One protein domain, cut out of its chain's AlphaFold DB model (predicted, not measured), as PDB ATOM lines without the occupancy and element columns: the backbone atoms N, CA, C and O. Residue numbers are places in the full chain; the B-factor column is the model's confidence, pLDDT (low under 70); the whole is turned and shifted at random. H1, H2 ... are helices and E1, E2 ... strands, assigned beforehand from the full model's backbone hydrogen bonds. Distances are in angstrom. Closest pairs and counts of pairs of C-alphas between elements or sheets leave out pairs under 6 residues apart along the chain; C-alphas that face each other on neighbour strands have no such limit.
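AT A GLANCE: This is residues 9 to 147 of the 220 residues of an uncharacterized protein of Oryzias melastigma (UniProt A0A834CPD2). One twisted sheet of six strands makes a wall with three helices over one face and the other face bare, two layers in all. H3 crosses E1, E3 and E4 slantwise, H1 is beside it over the edge strand E2, and H2 is over the opposite edge at E6. The 139 printed residues hold E1 E2 H1 E3 E4 E5 E6 H2 H3 along the chain; the antiparallel sheet's order is E2 E1 E3 E4 E5 E6. The class is mixed, compact, with a radius of gyration of the C-alphas of 15.2 A and spans of 45 by 31 by 24 A.

HOW THE PARTS SIT: Start at E1, residues 9 to 18, antiparallel to E3, residues 71 to 81; N 13 and O 76 are 2.8 A apart, within hydrogen-bond range. E1 forms a hairpin with E2, residues 23 to 30, where N 14 and O 27 are 2.9 A apart. From E3, walk through E4, residues 84 to 93, E5, residues 96 to 101, and E6, residues 107 to 109, a meander, each strand the antiparallel neighbour of the one before: N 75 and O 90 are 2.8 A apart, N 91 and O 99 2.9 A, N 100 and O 108 3.0 A. H3, residues 129 to 146, has a height over the sheet of 9.6 A; its closest C-alphas to E3 are Cys 139 and Cys 78, 6.4 A. H1, residues 40 to 50, touches H3 at a shallow tilt of 32 degrees, opposite ways, closest at C-alphas Ile 45 and Gly 138, 6.2 A. E2, H1 and E3 form a split strand-helix-strand unit, E1 between its strands, with a left-handed crossover. H2, residues 114 to 123, runs along E6 at 3 degrees on the local plane, closest at C-alphas Val 115 and Ala 109, 5.7 A; it is apart from H1 and H3. Every O i to N i+4 pair is within hydrogen-bond range in H1, H2 and H3.

IN THESE COORDINATES: Find C-alpha 9 at (195.092, 150.680, 150.116); from there E1 runs 29.6 A. E3 runs 30.8 A, E4 29.1 A and E2 22.1 A. H3 runs 25.6 A to C-alpha 146 at (189.943, 153.690, 157.895).

THE WHOLE: The printed part has no cut; its farthest C-alphas, Pro 65 and Arg 147, are 45.1 A apart. Residues 51 to 70 make the long link from H1 to E3. The model's pLDDT is under 70 at residues 20 to 25, 38, 51 to 63, 65 and 124 to 130.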
ATOM      1  N   ILE A   9     195.762 149.474 149.617       83.00
ATOM      2  CA  ILE A   9     195.092 150.680 150.116       83.00
ATOM      3  C   ILE A   9     195.862 151.897 149.630       83.00
ATOM      4  O   ILE A   9     197.066 152.004 149.868       83.00
ATOM      5  N   ILE A  10     195.158 152.821 148.985       86.25
ATOM      6  CA  ILE A  10     195.744 154.007 148.374       86.25
ATOM      7  C   ILE A  10     195.129 155.251 149.017       86.25
ATOM      8  O   ILE A  10     193.918 155.466 148.964       86.25
ATOM      9  N   VAL A  11     195.978 156.092 149.603       86.56
ATOM     10  CA  VAL A  11     195.623 157.442 150.053       86.56
ATOM     11  C   VAL A  11     196.293 158.440 149.119       86.56
ATOM     12  O   VAL A  11     197.517 158.451 149.001       86.56
ATOM     13  N   GLN A  12     195.499 159.292 148.482       87.69
ATOM     14  CA  GLN A  12     195.974 160.338 147.579       87.69
ATOM     15  C   GLN A  12     195.656 161.705 148.169       87.69
ATOM     16  O   GLN A  12     194.558 161.939 148.663       87.69
ATOM     17  N   ILE A  13     196.613 162.619 148.105       84.88
ATOM     18  CA  ILE A  13     196.472 164.003 148.544       84.88
ATOM     19  C   ILE A  13     196.785 164.870 147.332       84.88
ATOM     20  O   ILE A  13     197.886 164.815 146.784       84.88
ATOM     21  N   GLN A  14     195.805 165.646 146.881       85.94
ATOM     22  CA  GLN A  14     195.930 166.487 145.697       85.94
ATOM     23  C   GLN A  14     195.739 167.950 146.063       85.94
ATOM     24  O   GLN A  14     194.766 168.333 146.716       85.94
ATOM     25  N   HIS A  15     196.691 168.761 145.617       81.62
ATOM     26  CA  HIS A  15     196.663 170.209 145.717       81.62
ATOM     27  C   HIS A  15     196.721 170.775 144.303       81.62
ATOM     28  O   HIS A  15     197.739 170.625 143.629       81.62
ATOM     29  N   SER A  16     195.647 171.424 143.859       79.69
ATOM     30  CA  SER A  16     195.566 172.030 142.530       79.69
ATOM     31  C   SER A  16     195.471 173.552 142.596       79.69
ATOM     32  O   SER A  16     194.870 174.138 143.506       79.69
ATOM     33  N   GLY A  17     196.071 174.201 141.605       77.69
ATOM     34  CA  GLY A  17     196.033 175.646 141.443       77.69
ATOM     35  C   GLY A  17     196.434 176.060 140.034       77.69
ATOM     36  O   GLY A  17     197.121 175.326 139.324       77.69
ATOM     37  N   VAL A  18     195.993 177.248 139.634       73.88
ATOM     38  CA  VAL A  18     196.390 177.859 138.361       73.88
ATOM     39  C   VAL A  18     197.587 178.766 138.612       73.88
ATOM     40  O   VAL A  18     197.596 179.543 139.568       73.88
ATOM     41  N   VAL A  19     198.606 178.686 137.759       70.56
ATOM     42  CA  VAL A  19     199.796 179.539 137.880       70.56
ATOM     43  C   VAL A  19     199.419 181.005 137.692       70.56
ATOM     44  O   VAL A  19     198.929 181.397 136.638       70.56
ATOM     45  N   GLY A  20     199.682 181.830 138.710       63.44
ATOM     46  CA  GLY A  20     199.293 183.244 138.712       63.44
ATOM     47  C   GLY A  20     197.814 183.497 139.032       63.44
ATOM     48  O   GLY A  20     197.408 184.656 139.099       63.44
ATOM     49  N   GLY A  21     197.029 182.438 139.259       64.56
ATOM     50  CA  GLY A  21     195.649 182.490 139.736       64.56
ATOM     51  C   GLY A  21     195.531 182.231 141.242       64.56
ATOM     52  O   GLY A  21     196.521 182.191 141.971       64.56
ATOM     53  N   SER A  22     194.299 182.060 141.727       59.41
ATOM     54  CA  SER A  22     194.041 181.646 143.109       59.41
ATOM     55  C   SER A  22     194.255 180.142 143.295       59.41
ATOM     56  O   SER A  22     194.119 179.356 142.361       59.41
ATOM     57  N   TYR A  23     194.560 179.737 144.525       64.81
ATOM     58  CA  TYR A  23     194.562 178.342 144.953       64.81
ATOM     59  C   TYR A  23     193.148 177.748 144.842       64.81
ATOM     60  O   TYR A  23     192.212 178.370 145.345       64.81
ATOM     61  N   VAL A  24     192.965 176.595 144.179       61.84
ATOM     62  CA  VAL A  24     191.610 176.156 143.778       61.84
ATOM     63  C   VAL A  24     191.111 174.923 144.525       61.84
ATOM     64  O   VAL A  24     189.934 174.907 144.876       61.84
ATOM     65  N   ALA A  25     191.932 173.913 144.842       64.06
ATOM     66  CA  ALA A  25     191.396 172.769 145.591       64.06
ATOM     67  C   ALA A  25     192.425 171.956 146.390       64.06
ATOM     68  O   ALA A  25     193.542 171.694 145.937       64.06
ATOM     69  N   LYS A  26     191.980 171.511 147.577       76.00
ATOM     70  CA  LYS A  26     192.551 170.412 148.375       76.00
ATOM     71  C   LYS A  26     191.581 169.253 148.322       76.00
ATOM     72  O   LYS A  26     190.416 169.439 148.668       76.00
ATOM     73  N   GLN A  27     192.058 168.071 147.969       83.06
ATOM     74  CA  GLN A  27     191.270 166.857 148.129       83.06
ATOM     75  C   GLN A  27     192.132 165.715 148.643       83.06
ATOM     76  O   GLN A  27     193.257 165.512 148.185       83.06
ATOM     77  N   VAL A  28     191.581 164.973 149.601       84.81
ATOM     78  CA  VAL A  28     192.125 163.689 150.035       84.81
ATOM     79  C   VAL A  28     191.209 162.607 149.487       84.81
ATOM     80  O   VAL A  28     190.001 162.633 149.727       84.81
ATOM     81  N   LEU A  29     191.781 161.681 148.726       86.62
ATOM     82  CA  LEU A  29     191.074 160.554 148.139       86.62
ATOM     83  C   LEU A  29     191.518 159.264 148.826       86.62
ATOM     84  O   LEU A  29     192.704 159.060 149.091       86.62
ATOM     85  N   PHE A  30     190.564 158.381 149.082       86.50
ATOM     86  CA  PHE A  30     190.802 157.021 149.542       86.50
ATOM     87  C   PHE A  30     190.357 156.060 148.445       86.50
ATOM     88  O   PHE A  30     189.189 156.063 148.060       86.50
ATOM     89  N   ASN A  31     191.291 155.278 147.903       86.12
ATOM     90  CA  ASN A  31     191.066 154.411 146.742       86.12
ATOM     91  C   ASN A  31     190.370 155.147 145.574       86.12
ATOM     92  O   ASN A  31     189.461 154.619 144.939       86.12
ATOM     93  N   GLY A  32     190.775 156.399 145.325       82.81
ATOM     94  CA  GLY A  32     190.231 157.252 144.263       82.81
ATOM     95  C   GLY A  32     188.908 157.959 144.587       82.81
ATOM     96  O   GLY A  32     188.439 158.752 143.774       82.81
ATOM     97  N   LEU A  33     188.312 157.727 145.760       84.06
ATOM     98  CA  LEU A  33     187.064 158.375 146.172       84.06
ATOM     99  C   LEU A  33     187.329 159.536 147.140       84.06
ATOM    100  O   LEU A  33     188.116 159.361 148.071       84.06
ATOM    101  N   PRO A  34     186.662 160.698 146.981       84.44
ATOM    102  CA  PRO A  34     186.772 161.801 147.930       84.44
ATOM    103  C   PRO A  34     186.417 161.350 149.343       84.44
ATOM    104  O   PRO A  34     185.340 160.797 149.574       84.44
ATOM    105  N   LEU A  35     187.319 161.593 150.292       80.62
ATOM    106  CA  LEU A  35     187.095 161.223 151.679       80.62
ATOM    107  C   LEU A  35     186.502 162.403 152.453       80.62
ATOM    108  O   LEU A  35     187.185 163.379 152.755       80.62
ATOM    109  N   SER A  36     185.232 162.276 152.827       75.56
ATOM    110  CA  SER A  36     184.579 163.119 153.828       75.56
ATOM    111  C   SER A  36     184.202 162.247 155.024       75.56
ATOM    112  O   SER A  36     183.520 161.240 154.844       75.56
ATOM    113  N   SER A  37     184.637 162.609 156.232       72.31
ATOM    114  CA  SER A  37     184.336 161.844 157.449       72.31
ATOM    115  C   SER A  37     183.631 162.704 158.488       72.31
ATOM    116  O   SER A  37     183.870 163.904 158.579       72.31
ATOM    117  N   THR A  38     182.777 162.066 159.287       67.81
ATOM    118  CA  THR A  38     182.149 162.646 160.480       67.81
ATOM    119  C   THR A  38     182.896 162.288 161.769       67.81
ATOM    120  O   THR A  38     182.585 162.849 162.817       67.81
ATOM    121  N   SER A  39     183.888 161.385 161.717       83.25
ATOM    122  CA  SER A  39     184.743 161.074 162.873       83.25
ATOM    123  C   SER A  39     185.677 162.256 163.163       83.25
ATOM    124  O   SER A  39     186.364 162.721 162.243       83.25
ATOM    125  N   PRO A  40     185.749 162.734 164.420       84.00
ATOM    126  CA  PRO A  40     186.693 163.773 164.827       84.00
ATOM    127  C   PRO A  40     188.154 163.397 164.554       84.00
ATOM    128  O   PRO A  40     188.936 164.237 164.113       84.00
ATOM    129  N   GLU A  41     188.517 162.132 164.760       85.56
ATOM    130  CA  GLU A  41     189.872 161.609 164.582       85.56
ATOM    131  C   GLU A  41     190.280 161.643 163.109       85.56
ATOM    132  O   GLU A  41     191.308 162.224 162.756       85.56
ATOM    133  N   VAL A  42     189.438 161.088 162.231       83.69
ATOM    134  CA  VAL A  42     189.670 161.113 160.780       83.69
ATOM    135  C   VAL A  42     189.681 162.551 160.266       83.69
ATOM    136  O   VAL A  42     190.544 162.904 159.466       83.69
ATOM    137  N   SER A  43     188.787 163.406 160.764       85.50
ATOM    138  CA  SER A  43     188.738 164.825 160.391       85.50
ATOM    139  C   SER A  43     190.013 165.568 160.786       85.50
ATOM    140  O   SER A  43     190.553 166.326 159.983       85.50
ATOM    141  N   HIS A  44     190.548 165.317 161.983       85.31
ATOM    142  CA  HIS A  44     191.801 165.917 162.436       85.31
ATOM    143  C   HIS A  44     193.001 165.445 161.598       85.31
ATOM    144  O   HIS A  44     193.873 166.244 161.249       85.31
ATOM    145  N   ILE A  45     193.042 164.162 161.222       84.38
ATOM    146  CA  ILE A  45     194.086 163.624 160.337       84.38
ATOM    147  C   ILE A  45     193.988 164.257 158.946       84.38
ATOM    148  O   ILE A  45     194.992 164.743 158.423       84.38
ATOM    149  N   LEU A  46     192.784 164.308 158.371       84.56
ATOM    150  CA  LEU A  46     192.517 164.959 157.089       84.56
ATOM    151  C   LEU A  46     192.932 166.428 157.105       84.56
ATOM    152  O   LEU A  46     193.584 166.897 156.169       84.56
ATOM    153  N   GLN A  47     192.607 167.138 158.185       83.75
ATOM    154  CA  GLN A  47     193.005 168.522 158.371       83.75
ATOM    155  C   GLN A  47     194.525 168.635 158.405       83.75
ATOM    156  O   GLN A  47     195.062 169.385 157.603       83.75
ATOM    157  N   SER A  48     195.214 167.841 159.233       81.81
ATOM    158  CA  SER A  48     196.680 167.808 159.310       81.81
ATOM    159  C   SER A  48     197.325 167.574 157.943       81.81
ATOM    160  O   SER A  48     198.218 168.323 157.543       81.81
ATOM    161  N   LEU A  49     196.857 166.584 157.180       78.44
ATOM    162  CA  LEU A  49     197.355 166.315 155.827       78.44
ATOM    163  C   LEU A  49     197.141 167.518 154.892       78.44
ATOM    164  O   LEU A  49     198.018 167.829 154.089       78.44
ATOM    165  N   SER A  50     196.042 168.248 155.079       74.19
ATOM    166  CA  SER A  50     195.623 169.381 154.248       74.19
ATOM    167  C   SER A  50     196.187 170.746 154.680       74.19
ATOM    168  O   SER A  50     196.133 171.697 153.896       74.19
ATOM    169  N   THR A  51     196.709 170.922 155.901       65.94
ATOM    170  CA  THR A  51     196.994 172.267 156.450       65.94
ATOM    171  C   THR A  51     198.092 173.012 155.693       65.94
ATOM    172  O   THR A  51     198.053 174.237 155.609       65.94
ATOM    173  N   LYS A  52     199.068 172.305 155.116       64.38
ATOM    174  CA  LYS A  52     200.217 172.938 154.460       64.38
ATOM    175  C   LYS A  52     199.961 173.086 152.963       64.38
ATOM    176  O   LYS A  52     199.569 172.129 152.302       64.38
ATOM    177  N   GLU A  53     200.155 174.286 152.421       63.84
ATOM    178  CA  GLU A  53     200.216 174.463 150.970       63.84
ATOM    179  C   GLU A  53     201.397 173.661 150.435       63.84
ATOM    180  O   GLU A  53     202.546 173.909 150.803       63.84
ATOM    181  N   LEU A  54     201.098 172.652 149.612       62.88
ATOM    182  CA  LEU A  54     202.133 171.765 149.105       62.88
ATOM    183  C   LEU A  54     202.988 172.407 148.013       62.88
ATOM    184  O   LEU A  54     204.078 171.948 147.693       62.88
ATOM    185  N   PHE A  55     202.486 173.465 147.406       67.06
ATOM    186  CA  PHE A  55     203.137 174.068 146.272       67.06
ATOM    187  C   PHE A  55     203.007 175.575 146.395       67.06
ATOM    188  O   PHE A  55     201.897 176.065 146.621       67.06
ATOM    189  N   PRO A  56     204.113 176.325 146.280       64.50
ATOM    190  CA  PRO A  56     204.035 177.766 146.287       64.50
ATOM    191  C   PRO A  56     203.451 178.200 144.942       64.50
ATOM    192  O   PRO A  56     204.199 178.518 144.028       64.50
ATOM    193  N   PHE A  57     202.123 178.261 144.806       64.38
ATOM    194  CA  PHE A  57     201.431 178.823 143.627       64.38
ATOM    195  C   PHE A  57     201.629 180.353 143.505       64.38
ATOM    196  O   PHE A  57     200.783 181.083 142.996       64.38
ATOM    197  N   ASN A  58     202.741 180.860 144.034       60.84
ATOM    198  CA  ASN A  58     203.028 182.262 144.234       60.84
ATOM    199  C   ASN A  58     203.377 182.978 142.919       60.84
ATOM    200  O   ASN A  58     203.566 182.390 141.849       60.84
ATOM    201  N   ARG A  59     203.527 184.299 143.035       55.62
ATOM    202  CA  ARG A  59     203.876 185.203 141.934       55.62
ATOM    203  C   ARG A  59     205.210 184.842 141.251       55.62
ATOM    204  O   ARG A  59     205.364 185.156 140.076       55.62
ATOM    205  N   SER A  60     206.146 184.154 141.908       62.69
ATOM    206  CA  SER A  60     207.436 183.784 141.304       62.69
ATOM    207  C   SER A  60     207.296 182.736 140.195       62.69
ATOM    208  O   SER A  60     207.973 182.843 139.179       62.69
ATOM    209  N   ILE A  61     206.373 181.773 140.319       65.94
ATOM    210  CA  ILE A  61     206.124 180.780 139.252       65.94
ATOM    211  C   ILE A  61     205.463 181.437 138.037       65.94
ATOM    212  O   ILE A  61     205.786 181.092 136.903       65.94
ATOM    213  N   SER A  62     204.613 182.449 138.251       62.62
ATOM    214  CA  SER A  62     203.999 183.215 137.152       62.62
ATOM    215  C   SER A  62     204.999 183.991 136.286       62.62
ATOM    216  O   SER A  62     204.651 184.405 135.182       62.62
ATOM    217  N   GLN A  63     206.241 184.168 136.752       66.75
ATOM    218  CA  GLN A  63     207.319 184.761 135.955       66.75
ATOM    219  C   GLN A  63     207.931 183.777 134.955       66.75
ATOM    220  O   GLN A  63     208.676 184.212 134.083       66.75
ATOM    221  N   ILE A  64     207.627 182.477 135.056       72.31
ATOM    222  CA  ILE A  64     208.021 181.475 134.067       72.31
ATOM    223  C   ILE A  64     206.969 181.509 132.949       72.31
ATOM    224  O   ILE A  64     205.871 180.980 133.137       72.31
ATOM    225  N   PRO A  65     207.265 182.104 131.774       68.75
ATOM    226  CA  PRO A  65     206.253 182.335 130.742       68.75
ATOM    227  C   PRO A  65     205.657 181.027 130.228       68.75
ATOM    228  O   PRO A  65     204.463 180.946 129.975       68.75
ATOM    229  N   ALA A  66     206.492 179.985 130.161       70.50
ATOM    230  CA  ALA A  66     206.108 178.642 129.755       70.50
ATOM    231  C   ALA A  66     205.172 177.931 130.745       70.50
ATOM    232  O   ALA A  66     204.772 176.822 130.440       70.50
ATOM    233  N   LEU A  67     204.879 178.507 131.921       71.69
ATOM    234  CA  LEU A  67     204.007 177.913 132.942       71.69
ATOM    235  C   LEU A  67     202.733 178.729 133.210       71.69
ATOM    236  O   LEU A  67     201.892 178.294 133.989       71.69
ATOM    237  N   LYS A  68     202.582 179.904 132.594       72.62
ATOM    238  CA  LYS A  68     201.523 180.871 132.905       72.62
ATOM    239  C   LYS A  68     200.150 180.427 132.381       72.62
ATOM    240  O   LYS A  68     200.066 179.967 131.258       72.62
ATOM    241  N   ASP A  69     199.083 180.632 133.159       73.94
ATOM    242  CA  ASP A  69     197.686 180.304 132.793       73.94
ATOM    243  C   ASP A  69     197.384 178.795 132.679       73.94
ATOM    244  O   ASP A  69     196.310 178.395 132.235       73.94
ATOM    245  N   HIS A  70     198.304 177.957 133.155       79.12
ATOM    246  CA  HIS A  70     198.178 176.505 133.142       79.12
ATOM    247  C   HIS A  70     197.857 175.937 134.527       79.12
ATOM    248  O   HIS A  70     198.099 176.571 135.566       79.12
ATOM    249  N   THR A  71     197.306 174.723 134.540       82.94
ATOM    250  CA  THR A  71     196.913 174.041 135.773       82.94
ATOM    251  C   THR A  71     198.083 173.238 136.309       82.94
ATOM    252  O   THR A  71     198.579 172.323 135.653       82.94
ATOM    253  N   ILE A  72     198.493 173.540 137.540       83.31
ATOM    254  CA  ILE A  72     199.464 172.737 138.273       83.31
ATOM    255  C   ILE A  72     198.746 171.927 139.342       83.31
ATOM    256  O   ILE A  72     197.953 172.454 140.126       83.31
ATOM    257  N   ILE A  73     199.071 170.639 139.402       86.12
ATOM    258  CA  ILE A  73     198.596 169.735 140.446       86.12
ATOM    259  C   ILE A  73     199.808 169.111 141.124       86.12
ATOM    260  O   ILE A  73     200.579 168.386 140.504       86.12
ATOM    261  N   CYS A  74     199.966 169.364 142.418       85.88
ATOM    262  CA  CYS A  74     200.849 168.577 143.265       85.88
ATOM    263  C   CYS A  74     200.048 167.389 143.800       85.88
ATOM    264  O   CYS A  74     199.038 167.563 144.486       85.88
ATOM    265  N   HIS A  75     200.483 166.186 143.446       87.50
ATOM    266  CA  HIS A  75     199.844 164.935 143.817       87.50
ATOM    267  C   HIS A  75     200.806 164.108 144.662       87.50
ATOM    268  O   HIS A  75     201.892 163.744 144.213       87.50
ATOM    269  N   GLN A  76     200.387 163.802 145.881       86.44
ATOM    270  CA  GLN A  76     201.078 162.903 146.791       86.44
ATOM    271  C   GLN A  76     200.267 161.627 146.938       86.44
ATOM    272  O   GLN A  76     199.049 161.677 147.096       86.44
ATOM    273  N   GLU A  77     200.944 160.489 146.929       87.50
ATOM    274  CA  GLU A  77     200.309 159.187 147.051       87.50
ATOM    275  C   GLU A  77     201.030 158.328 148.088       87.50
ATOM    276  O   GLU A  77     202.259 158.232 148.113       87.50
ATOM    277  N   CYS A  78     200.237 157.698 148.949       87.12
ATOM    278  CA  CYS A  78     200.645 156.712 149.932       87.12
ATOM    279  C   CYS A  78     199.964 155.384 149.585       87.12
ATOM    280  O   CYS A  78     198.745 155.268 149.720       87.12
ATOM    281  N   VAL A  79     200.742 154.386 149.171       87.94
ATOM    282  CA  VAL A  79     200.250 153.044 148.832       87.94
ATOM    283  C   VAL A  79     200.702 152.068 149.905       87.94
ATOM    284  O   VAL A  79     201.896 151.937 150.167       87.94
ATOM    285  N   LEU A  80     199.758 151.378 150.536       83.44
ATOM    286  CA  LEU A  80     200.038 150.295 151.467       83.44
ATOM    287  C   LEU A  80     199.700 148.963 150.809       83.44
ATOM    288  O   LEU A  80     198.532 148.606 150.667       83.44
ATOM    289  N   GLU A  81     200.744 148.219 150.462       84.31
ATOM    290  CA  GLU A  81     200.656 146.914 149.815       84.31
ATOM    291  C   GLU A  81     201.440 145.899 150.644       84.31
ATOM    292  O   GLU A  81     202.617 146.109 150.935       84.31
ATOM    293  N   SER A  82     200.803 144.803 151.070       76.31
ATOM    294  CA  SER A  82     201.479 143.721 151.814       76.31
ATOM    295  C   SER A  82     202.358 144.223 152.977       76.31
ATOM    296  O   SER A  82     203.467 143.744 153.191       76.31
ATOM    297  N   HIS A  83     201.861 145.225 153.718       73.94
ATOM    298  CA  HIS A  83     202.519 145.871 154.873       73.94
ATOM    299  C   HIS A  83     203.709 146.779 154.525       73.94
ATOM    300  O   HIS A  83     204.355 147.331 155.416       73.94
ATOM    301  N   ARG A  84     203.981 146.993 153.238       81.81
ATOM    302  CA  ARG A  84     204.975 147.950 152.761       81.81
ATOM    303  C   ARG A  84     204.274 149.247 152.388       81.81
ATOM    304  O   ARG A  84     203.389 149.259 151.539       81.81
ATOM    305  N   LEU A  85     204.689 150.334 153.033       81.81
ATOM    306  CA  LEU A  85     204.257 151.677 152.674       81.81
ATOM    307  C   LEU A  85     205.180 152.223 151.586       81.81
ATOM    308  O   LEU A  85     206.374 152.427 151.814       81.81
ATOM    309  N   GLN A  86     204.615 152.480 150.418       85.62
ATOM    310  CA  GLN A  86     205.252 153.230 149.353       85.62
ATOM    311  C   GLN A  86     204.701 154.649 149.355       85.62
ATOM    312  O   GLN A  86     203.519 154.882 149.606       85.62
ATOM    313  N   TRP A  87     205.584 155.605 149.105       84.88
ATOM    314  CA  TRP A  87     205.233 157.010 149.035       84.88
ATOM    315  C   TRP A  87     205.798 157.595 147.754       84.88
ATOM    316  O   TRP A  87     206.971 157.366 147.447       84.88
ATOM    317  N   SER A  88     204.978 158.351 147.038       87.56
ATOM    318  CA  SER A  88     205.398 159.070 145.845       87.56
ATOM    319  C   SER A  88     204.811 160.473 145.823       87.56
ATOM    320  O   SER A  88     203.759 160.744 146.405       87.56
ATOM    321  N   GLU A  89     205.513 161.377 145.150       87.56
ATOM    322  CA  GLU A  89     205.032 162.726 144.911       87.56
ATOM    323  C   GLU A  89     205.371 163.151 143.486       87.56
ATOM    324  O   GLU A  89     206.486 162.951 142.994       87.56
ATOM    325  N   HIS A  90     204.380 163.745 142.834       90.88
ATOM    326  CA  HIS A  90     204.430 164.168 141.450       90.88
ATOM    327  C   HIS A  90     203.866 165.580 141.313       90.88
ATOM    328  O   HIS A  90     202.895 165.947 141.977       90.88
ATOM    329  N   VAL A  91     204.456 166.361 140.414       88.56
ATOM    330  CA  VAL A  91     203.885 167.633 139.966       88.56
ATOM    331  C   VAL A  91     203.437 167.456 138.531       88.56
ATOM    332  O   VAL A  91     204.252 167.203 137.642       88.56
ATOM    333  N   PHE A  92     202.134 167.585 138.340       89.38
ATOM    334  CA  PHE A  92     201.485 167.569 137.048       89.38
ATOM    335  C   PHE A  92     201.285 168.991 136.552       89.38
ATOM    336  O   PHE A  92     200.982 169.900 137.329       89.38
ATOM    337  N   TYR A  93     201.414 169.142 135.249       87.31
ATOM    338  CA  TYR A  93     201.183 170.366 134.519       87.31
ATOM    339  C   TYR A  93     200.279 170.029 133.334       87.31
ATOM    340  O   TYR A  93     200.657 169.223 132.488       87.31
ATOM    341  N   ASP A  94     199.052 170.555 133.337       84.94
ATOM    342  CA  ASP A  94     198.000 170.219 132.363       84.94
ATOM    343  C   ASP A  94     197.791 168.705 132.151       84.94
ATOM    344  O   ASP A  94     197.465 168.233 131.066       84.94
ATOM    345  N   GLY A  95     197.968 167.926 133.223       85.50
ATOM    346  CA  GLY A  95     197.808 166.469 133.213       85.50
ATOM    347  C   GLY A  95     199.078 165.680 132.886       85.50
ATOM    348  O   GLY A  95     199.108 164.478 133.135       85.50
ATOM    349  N   GLU A  96     200.151 166.334 132.442       90.38
ATOM    350  CA  GLU A  96     201.441 165.696 132.171       90.38
ATOM    351  C   GLU A  96     202.374 165.776 133.383       90.38
ATOM    352  O   GLU A  96     202.449 166.798 134.068       90.38
ATOM    353  N   VAL A  97     203.123 164.707 133.666       91.56
ATOM    354  CA  VAL A  97     204.056 164.689 134.805       91.56
ATOM    355  C   VAL A  97     205.310 165.487 134.454       91.56
ATOM    356  O   VAL A  97     206.086 165.098 133.586       91.56
ATOM    357  N   TYR A  98     205.548 166.583 135.170       91.56
ATOM    358  CA  TYR A  98     206.713 167.447 134.962       91.56
ATOM    359  C   TYR A  98     207.821 167.166 135.965       91.56
ATOM    360  O   TYR A  98     208.999 167.139 135.598       91.56
ATOM    361  N   LEU A  99     207.450 166.949 137.229       91.31
ATOM    362  CA  LEU A  99     208.394 166.645 138.297       91.31
ATOM    363  C   LEU A  99     207.997 165.371 139.029       91.31
ATOM    364  O   LEU A  99     206.818 165.132 139.296       91.31
ATOM    365  N   ARG A 100     209.008 164.599 139.414       92.38
ATOM    366  CA  ARG A 100     208.885 163.453 140.316       92.38
ATOM    367  C   ARG A 100     209.828 163.637 141.489       92.38
ATOM    368  O   ARG A 100     210.979 164.021 141.297       92.38
ATOM    369  N   LEU A 101     209.352 163.344 142.689       87.19
ATOM    370  CA  LEU A 101     210.201 163.307 143.864       87.19
ATOM    371  C   LEU A 101     210.819 161.921 144.024       87.19
ATOM    372  O   LEU A 101     210.117 160.921 144.168       87.19
ATOM    373  N   GLU A 102     212.144 161.875 144.014       86.88
ATOM    374  CA  GLU A 102     212.904 160.645 144.177       86.88
ATOM    375  C   GLU A 102     212.973 160.195 145.645       86.88
ATOM    376  O   GLU A 102     212.869 161.011 146.570       86.88
ATOM    377  N   PRO A 103     213.241 158.901 145.903       80.12
ATOM    378  CA  PRO A 103     213.362 158.367 147.260       80.12
ATOM    379  C   PRO A 103     214.458 159.022 148.102       80.12
ATOM    380  O   PRO A 103     214.331 159.060 149.326       80.12
ATOM    381  N   ASN A 104     215.507 159.553 147.470       79.75
ATOM    382  CA  ASN A 104     216.573 160.310 148.133       79.75
ATOM    383  C   ASN A 104     216.131 161.725 148.556       79.75
ATOM    384  O   ASN A 104     216.927 162.461 149.131       79.75
ATOM    385  N   GLY A 105     214.879 162.099 148.273       76.75
ATOM    386  CA  GLY A 105     214.358 163.428 148.530       76.75
ATOM    387  C   GLY A 105     214.957 164.453 147.581       76.75
ATOM    388  O   GLY A 105     215.347 165.509 148.038       76.75
ATOM    389  N   THR A 106     215.083 164.160 146.286       83.50
ATOM    390  CA  THR A 106     215.470 165.147 145.262       83.50
ATOM    391  C   THR A 106     214.430 165.181 144.154       83.50
ATOM    392  O   THR A 106     213.807 164.169 143.850       83.50
ATOM    393  N   TRP A 107     214.194 166.355 143.574       86.81
ATOM    394  CA  TRP A 107     213.254 166.474 142.464       86.81
ATOM    395  C   TRP A 107     213.940 166.122 141.145       86.81
ATOM    396  O   TRP A 107     214.980 166.683 140.792       86.81
ATOM    397  N   THR A 108     213.325 165.236 140.375       92.06
ATOM    398  CA  THR A 108     213.705 164.948 138.993       92.06
ATOM    399  C   THR A 108     212.780 165.714 138.061       92.06
ATOM    400  O   THR A 108     211.558 165.582 138.147       92.06
ATOM    401  N   ALA A 109     213.363 166.510 137.164       93.25
ATOM    402  CA  ALA A 109     212.638 167.140 136.070       93.25
ATOM    403  C   ALA A 109     212.553 166.172 134.889       93.25
ATOM    404  O   ALA A 109     213.583 165.717 134.396       93.25
ATOM    405  N   LEU A 110     211.332 165.852 134.461       94.12
ATOM    406  CA  LEU A 110     211.085 164.909 133.365       94.12
ATOM    407  C   LEU A 110     211.101 165.588 131.992       94.12
ATOM    408  O   LEU A 110     211.322 164.927 130.982       94.12
ATOM    409  N   VAL A 111     210.909 166.907 131.961       89.75
ATOM    410  CA  VAL A 111     210.953 167.724 130.745       89.75
ATOM    411  C   VAL A 111     211.871 168.937 130.941       89.75
ATOM    412  O   VAL A 111     211.967 169.448 132.063       89.75
ATOM    413  N   PRO A 112     212.533 169.446 129.882       87.62
ATOM    414  CA  PRO A 112     213.443 170.593 129.992       87.62
ATOM    415  C   PRO A 112     212.804 171.838 130.624       87.62
ATOM    416  O   PRO A 112     213.438 172.548 131.404       87.62
ATOM    417  N   GLN A 113     211.523 172.081 130.345       82.31
ATOM    418  CA  GLN A 113     210.760 173.222 130.851       82.31
ATOM    419  C   GLN A 113     210.569 173.168 132.377       82.31
ATOM    420  O   GLN A 113     210.412 174.204 133.022       82.31
ATOM    421  N   ALA A 114     210.632 171.975 132.976       86.69
ATOM    422  CA  ALA A 114     210.432 171.771 134.405       86.69
ATOM    423  C   ALA A 114     211.693 172.054 135.246       86.69
ATOM    424  O   ALA A 114     211.604 172.109 136.471       86.69
ATOM    425  N   VAL A 115     212.862 172.280 134.628       88.69
ATOM    426  CA  VAL A 115     214.124 172.545 135.352       88.69
ATOM    427  C   VAL A 115     214.047 173.829 136.182       88.69
ATOM    428  O   VAL A 115     214.487 173.852 137.332       88.69
ATOM    429  N   LEU A 116     213.442 174.888 135.638       83.69
ATOM    430  CA  LEU A 116     213.245 176.142 136.372       83.69
ATOM    431  C   LEU A 116     212.303 175.945 137.566       83.69
ATOM    432  O   LEU A 116     212.567 176.439 138.660       83.69
ATOM    433  N   LEU A 117     211.236 175.169 137.367       81.38
ATOM    434  CA  LEU A 117     210.274 174.857 138.417       81.38
ATOM    435  C   LEU A 117     210.900 174.023 139.541       81.38
ATOM    436  O   LEU A 117     210.688 174.315 140.717       81.38
ATOM    437  N   LYS A 118     211.720 173.030 139.181       86.81
ATOM    438  CA  LYS A 118     212.528 172.251 140.122       86.81
ATOM    439  C   LYS A 118     213.365 173.169 141.018       86.81
ATOM    440  O   LYS A 118     213.302 173.036 142.238       86.81
ATOM    441  N   GLY A 119     214.096 174.116 140.426       83.56
ATOM    442  CA  GLY A 119     214.949 175.039 141.179       83.56
ATOM    443  C   GLY A 119     214.176 175.863 142.215       83.56
ATOM    444  O   GLY A 119     214.640 176.027 143.342       83.56
ATOM    445  N   LEU A 120     212.967 176.323 141.877       79.69
ATOM    446  CA  LEU A 120     212.103 177.058 142.811       79.69
ATOM    447  C   LEU A 120     211.634 176.186 143.987       79.69
ATOM    448  O   LEU A 120     211.641 176.630 145.138       79.69
ATOM    449  N   LEU A 121     211.252 174.935 143.728       77.75
ATOM    450  CA  LEU A 121     210.832 173.997 144.777       77.75
ATOM    451  C   LEU A 121     211.970 173.659 145.738       77.75
ATOM    452  O   LEU A 121     211.761 173.638 146.951       77.75
ATOM    453  N   GLU A 122     213.171 173.434 145.204       78.88
ATOM    454  CA  GLU A 122     214.362 173.136 146.002       78.88
ATOM    455  C   GLU A 122     214.763 174.329 146.888       78.88
ATOM    456  O   GLU A 122     215.101 174.138 148.056       78.88
ATOM    457  N   GLN A 123     214.615 175.567 146.399       75.81
ATOM    458  CA  GLN A 123     214.840 176.786 147.192       75.81
ATOM    459  C   GLN A 123     213.830 176.980 148.327       75.81
ATOM    460  O   GLN A 123     214.162 177.567 149.355       75.81
ATOM    461  N   THR A 124     212.604 176.477 148.172       68.69
ATOM    462  CA  THR A 124     211.539 176.651 149.175       68.69
ATOM    463  C   THR A 124     211.782 175.793 150.431       68.69
ATOM    464  O   THR A 124     211.012 175.848 151.388       68.69
ATOM    465  N   GLY A 125     212.854 174.989 150.469       59.62
ATOM    466  CA  GLY A 125     213.260 174.242 151.666       59.62
ATOM    467  C   GLY A 125     212.272 173.146 152.074       59.62
ATOM    468  O   GLY A 125     212.317 172.647 153.198       59.62
ATOM    469  N   ARG A 126     211.380 172.745 151.159       60.22
ATOM    470  CA  ARG A 126     210.345 171.719 151.375       60.22
ATOM    471  C   ARG A 126     210.927 170.313 151.604       60.22
ATOM    472  O   ARG A 126     210.231 169.410 152.050       60.22
ATOM    473  N   HIS A 127     212.235 170.166 151.394       59.25
ATOM    474  CA  HIS A 127     213.012 168.931 151.522       59.25
ATOM    475  C   HIS A 127     213.635 168.705 152.900       59.25
ATOM    476  O   HIS A 127     214.679 168.071 153.041       59.25
ATOM    477  N   GLY A 128     212.974 169.169 153.955       54.88
ATOM    478  CA  GLY A 128     213.241 168.631 155.282       54.88
ATOM    479  C   GLY A 128     212.623 167.236 155.398       54.88
ATOM    480  O   GLY A 128     211.410 167.093 155.241       54.88
ATOM    481  N   GLY A 129     213.407 166.215 155.766       63.94
ATOM    482  CA  GLY A 129     212.892 164.868 156.080       63.94
ATOM    483  C   GLY A 129     211.730 164.856 157.093       63.94
ATOM    484  O   GLY A 129     210.949 163.906 157.134       63.94
ATOM    485  N   SER A 130     211.555 165.948 157.844       68.25
ATOM    486  CA  SER A 130     210.414 166.224 158.722       68.25
ATOM    487  C   SER A 130     209.055 166.255 157.998       68.25
ATOM    488  O   SER A 130     208.098 165.649 158.479       68.25
ATOM    489  N   GLU A 131     208.939 166.888 156.821       71.88
ATOM    490  CA  GLU A 131     207.648 166.992 156.116       71.88
ATOM    491  C   GLU A 131     207.208 165.649 155.532       71.88
ATOM    492  O   GLU A 131     206.058 165.240 155.712       71.88
ATOM    493  N   ARG A 132     208.147 164.935 154.904       74.88
ATOM    494  CA  ARG A 132     207.921 163.577 154.407       74.88
ATOM    495  C   ARG A 132     207.475 162.651 155.534       74.88
ATOM    496  O   ARG A 132     206.464 161.972 155.395       74.88
ATOM    497  N   THR A 133     208.189 162.668 156.661       79.12
ATOM    498  CA  THR A 133     207.842 161.861 157.840       79.12
ATOM    499  C   THR A 133     206.440 162.197 158.350       79.12
ATOM    500  O   THR A 133     205.646 161.297 158.609       79.12
ATOM    501  N   ARG A 134     206.085 163.487 158.437       80.81
ATOM    502  CA  ARG A 134     204.751 163.931 158.868       80.81
ATOM    503  C   ARG A 134     203.640 163.388 157.968       80.81
ATOM    504  O   ARG A 134     202.641 162.889 158.477       80.81
ATOM    505  N   LEU A 135     203.808 163.486 156.650       77.94
ATOM    506  CA  LEU A 135     202.819 163.019 155.675       77.94
ATOM    507  C   LEU A 135     202.710 161.492 155.665       77.94
ATOM    508  O   LEU A 135     201.602 160.967 155.693       77.94
ATOM    509  N   GLN A 136     203.839 160.780 155.715       81.25
ATOM    510  CA  GLN A 136     203.861 159.319 155.830       81.25
ATOM    511  C   GLN A 136     203.151 158.842 157.103       81.25
ATOM    512  O   GLN A 136     202.323 157.933 157.040       81.25
ATOM    513  N   ASN A 137     203.414 159.491 158.240       86.00
ATOM    514  CA  ASN A 137     202.744 159.191 159.503       86.00
ATOM    515  C   ASN A 137     201.241 159.481 159.426       86.00
ATOM    516  O   ASN A 137     200.442 158.653 159.855       86.00
ATOM    517  N   GLY A 138     200.849 160.616 158.841       85.75
ATOM    518  CA  GLY A 138     199.443 160.969 158.648       85.75
ATOM    519  C   GLY A 138     198.709 159.972 157.749       85.75
ATOM    520  O   GLY A 138     197.618 159.535 158.100       85.75
ATOM    521  N   CYS A 139     199.328 159.535 156.648       85.25
ATOM    522  CA  CYS A 139     198.796 158.469 155.802       85.25
ATOM    523  C   CYS A 139     198.629 157.162 156.580       85.25
ATOM    524  O   CYS A 139     197.578 156.535 156.512       85.25
ATOM    525  N   MET A 140     199.649 156.750 157.336       85.12
ATOM    526  CA  MET A 140     199.612 155.519 158.129       85.12
ATOM    527  C   MET A 140     198.510 155.560 159.190       85.12
ATOM    528  O   MET A 140     197.778 154.586 159.356       85.12
ATOM    529  N   GLN A 141     198.358 156.699 159.864       88.19
ATOM    530  CA  GLN A 141     197.297 156.915 160.837       88.19
ATOM    531  C   GLN A 141     195.923 156.898 160.164       88.19
ATOM    532  O   GLN A 141     195.033 156.201 160.637       88.19
ATOM    533  N   LEU A 142     195.767 157.576 159.024       85.75
ATOM    534  CA  LEU A 142     194.521 157.563 158.261       85.75
ATOM    535  C   LEU A 142     194.148 156.142 157.831       85.75
ATOM    536  O   LEU A 142     193.022 155.710 158.039       85.75
ATOM    537  N   MET A 143     195.099 155.385 157.287       81.50
ATOM    538  CA  MET A 143     194.870 153.994 156.895       81.50
ATOM    539  C   MET A 143     194.531 153.105 158.089       81.50
ATOM    540  O   MET A 143     193.747 152.179 157.930       81.50
ATOM    541  N   LYS A 144     195.080 153.375 159.277       84.12
ATOM    542  CA  LYS A 144     194.726 152.657 160.505       84.12
ATOM    543  C   LYS A 144     193.293 152.956 160.950       84.12
ATOM    544  O   LYS A 144     192.588 152.022 161.304       84.12
ATOM    545  N   GLU A 145     192.877 154.221 160.921       84.62
ATOM    546  CA  GLU A 145     191.513 154.615 161.305       84.62
ATOM    547  C   GLU A 145     190.464 154.169 160.270       84.62
ATOM    548  O   GLU A 145     189.339 153.833 160.628       84.62
ATOM    549  N   LEU A 146     190.828 154.132 158.982       78.50
ATOM    550  CA  LEU A 146     189.943 153.690 157.895       78.50
ATOM    551  C   LEU A 146     189.919 152.172 157.702       78.50
ATOM    552  O   LEU A 146     188.930 151.642 157.191       78.50
ATOM    553  N   ARG A 147     190.979 151.455 158.098       72.94
ATOM    554  CA  ARG A 147     190.934 149.998 158.252       72.94
ATOM    555  C   ARG A 147     189.980 149.693 159.400       72.94
ATOM    556  O   ARG A 147     190.380 149.643 160.561       72.94
TER     557      ARG A 147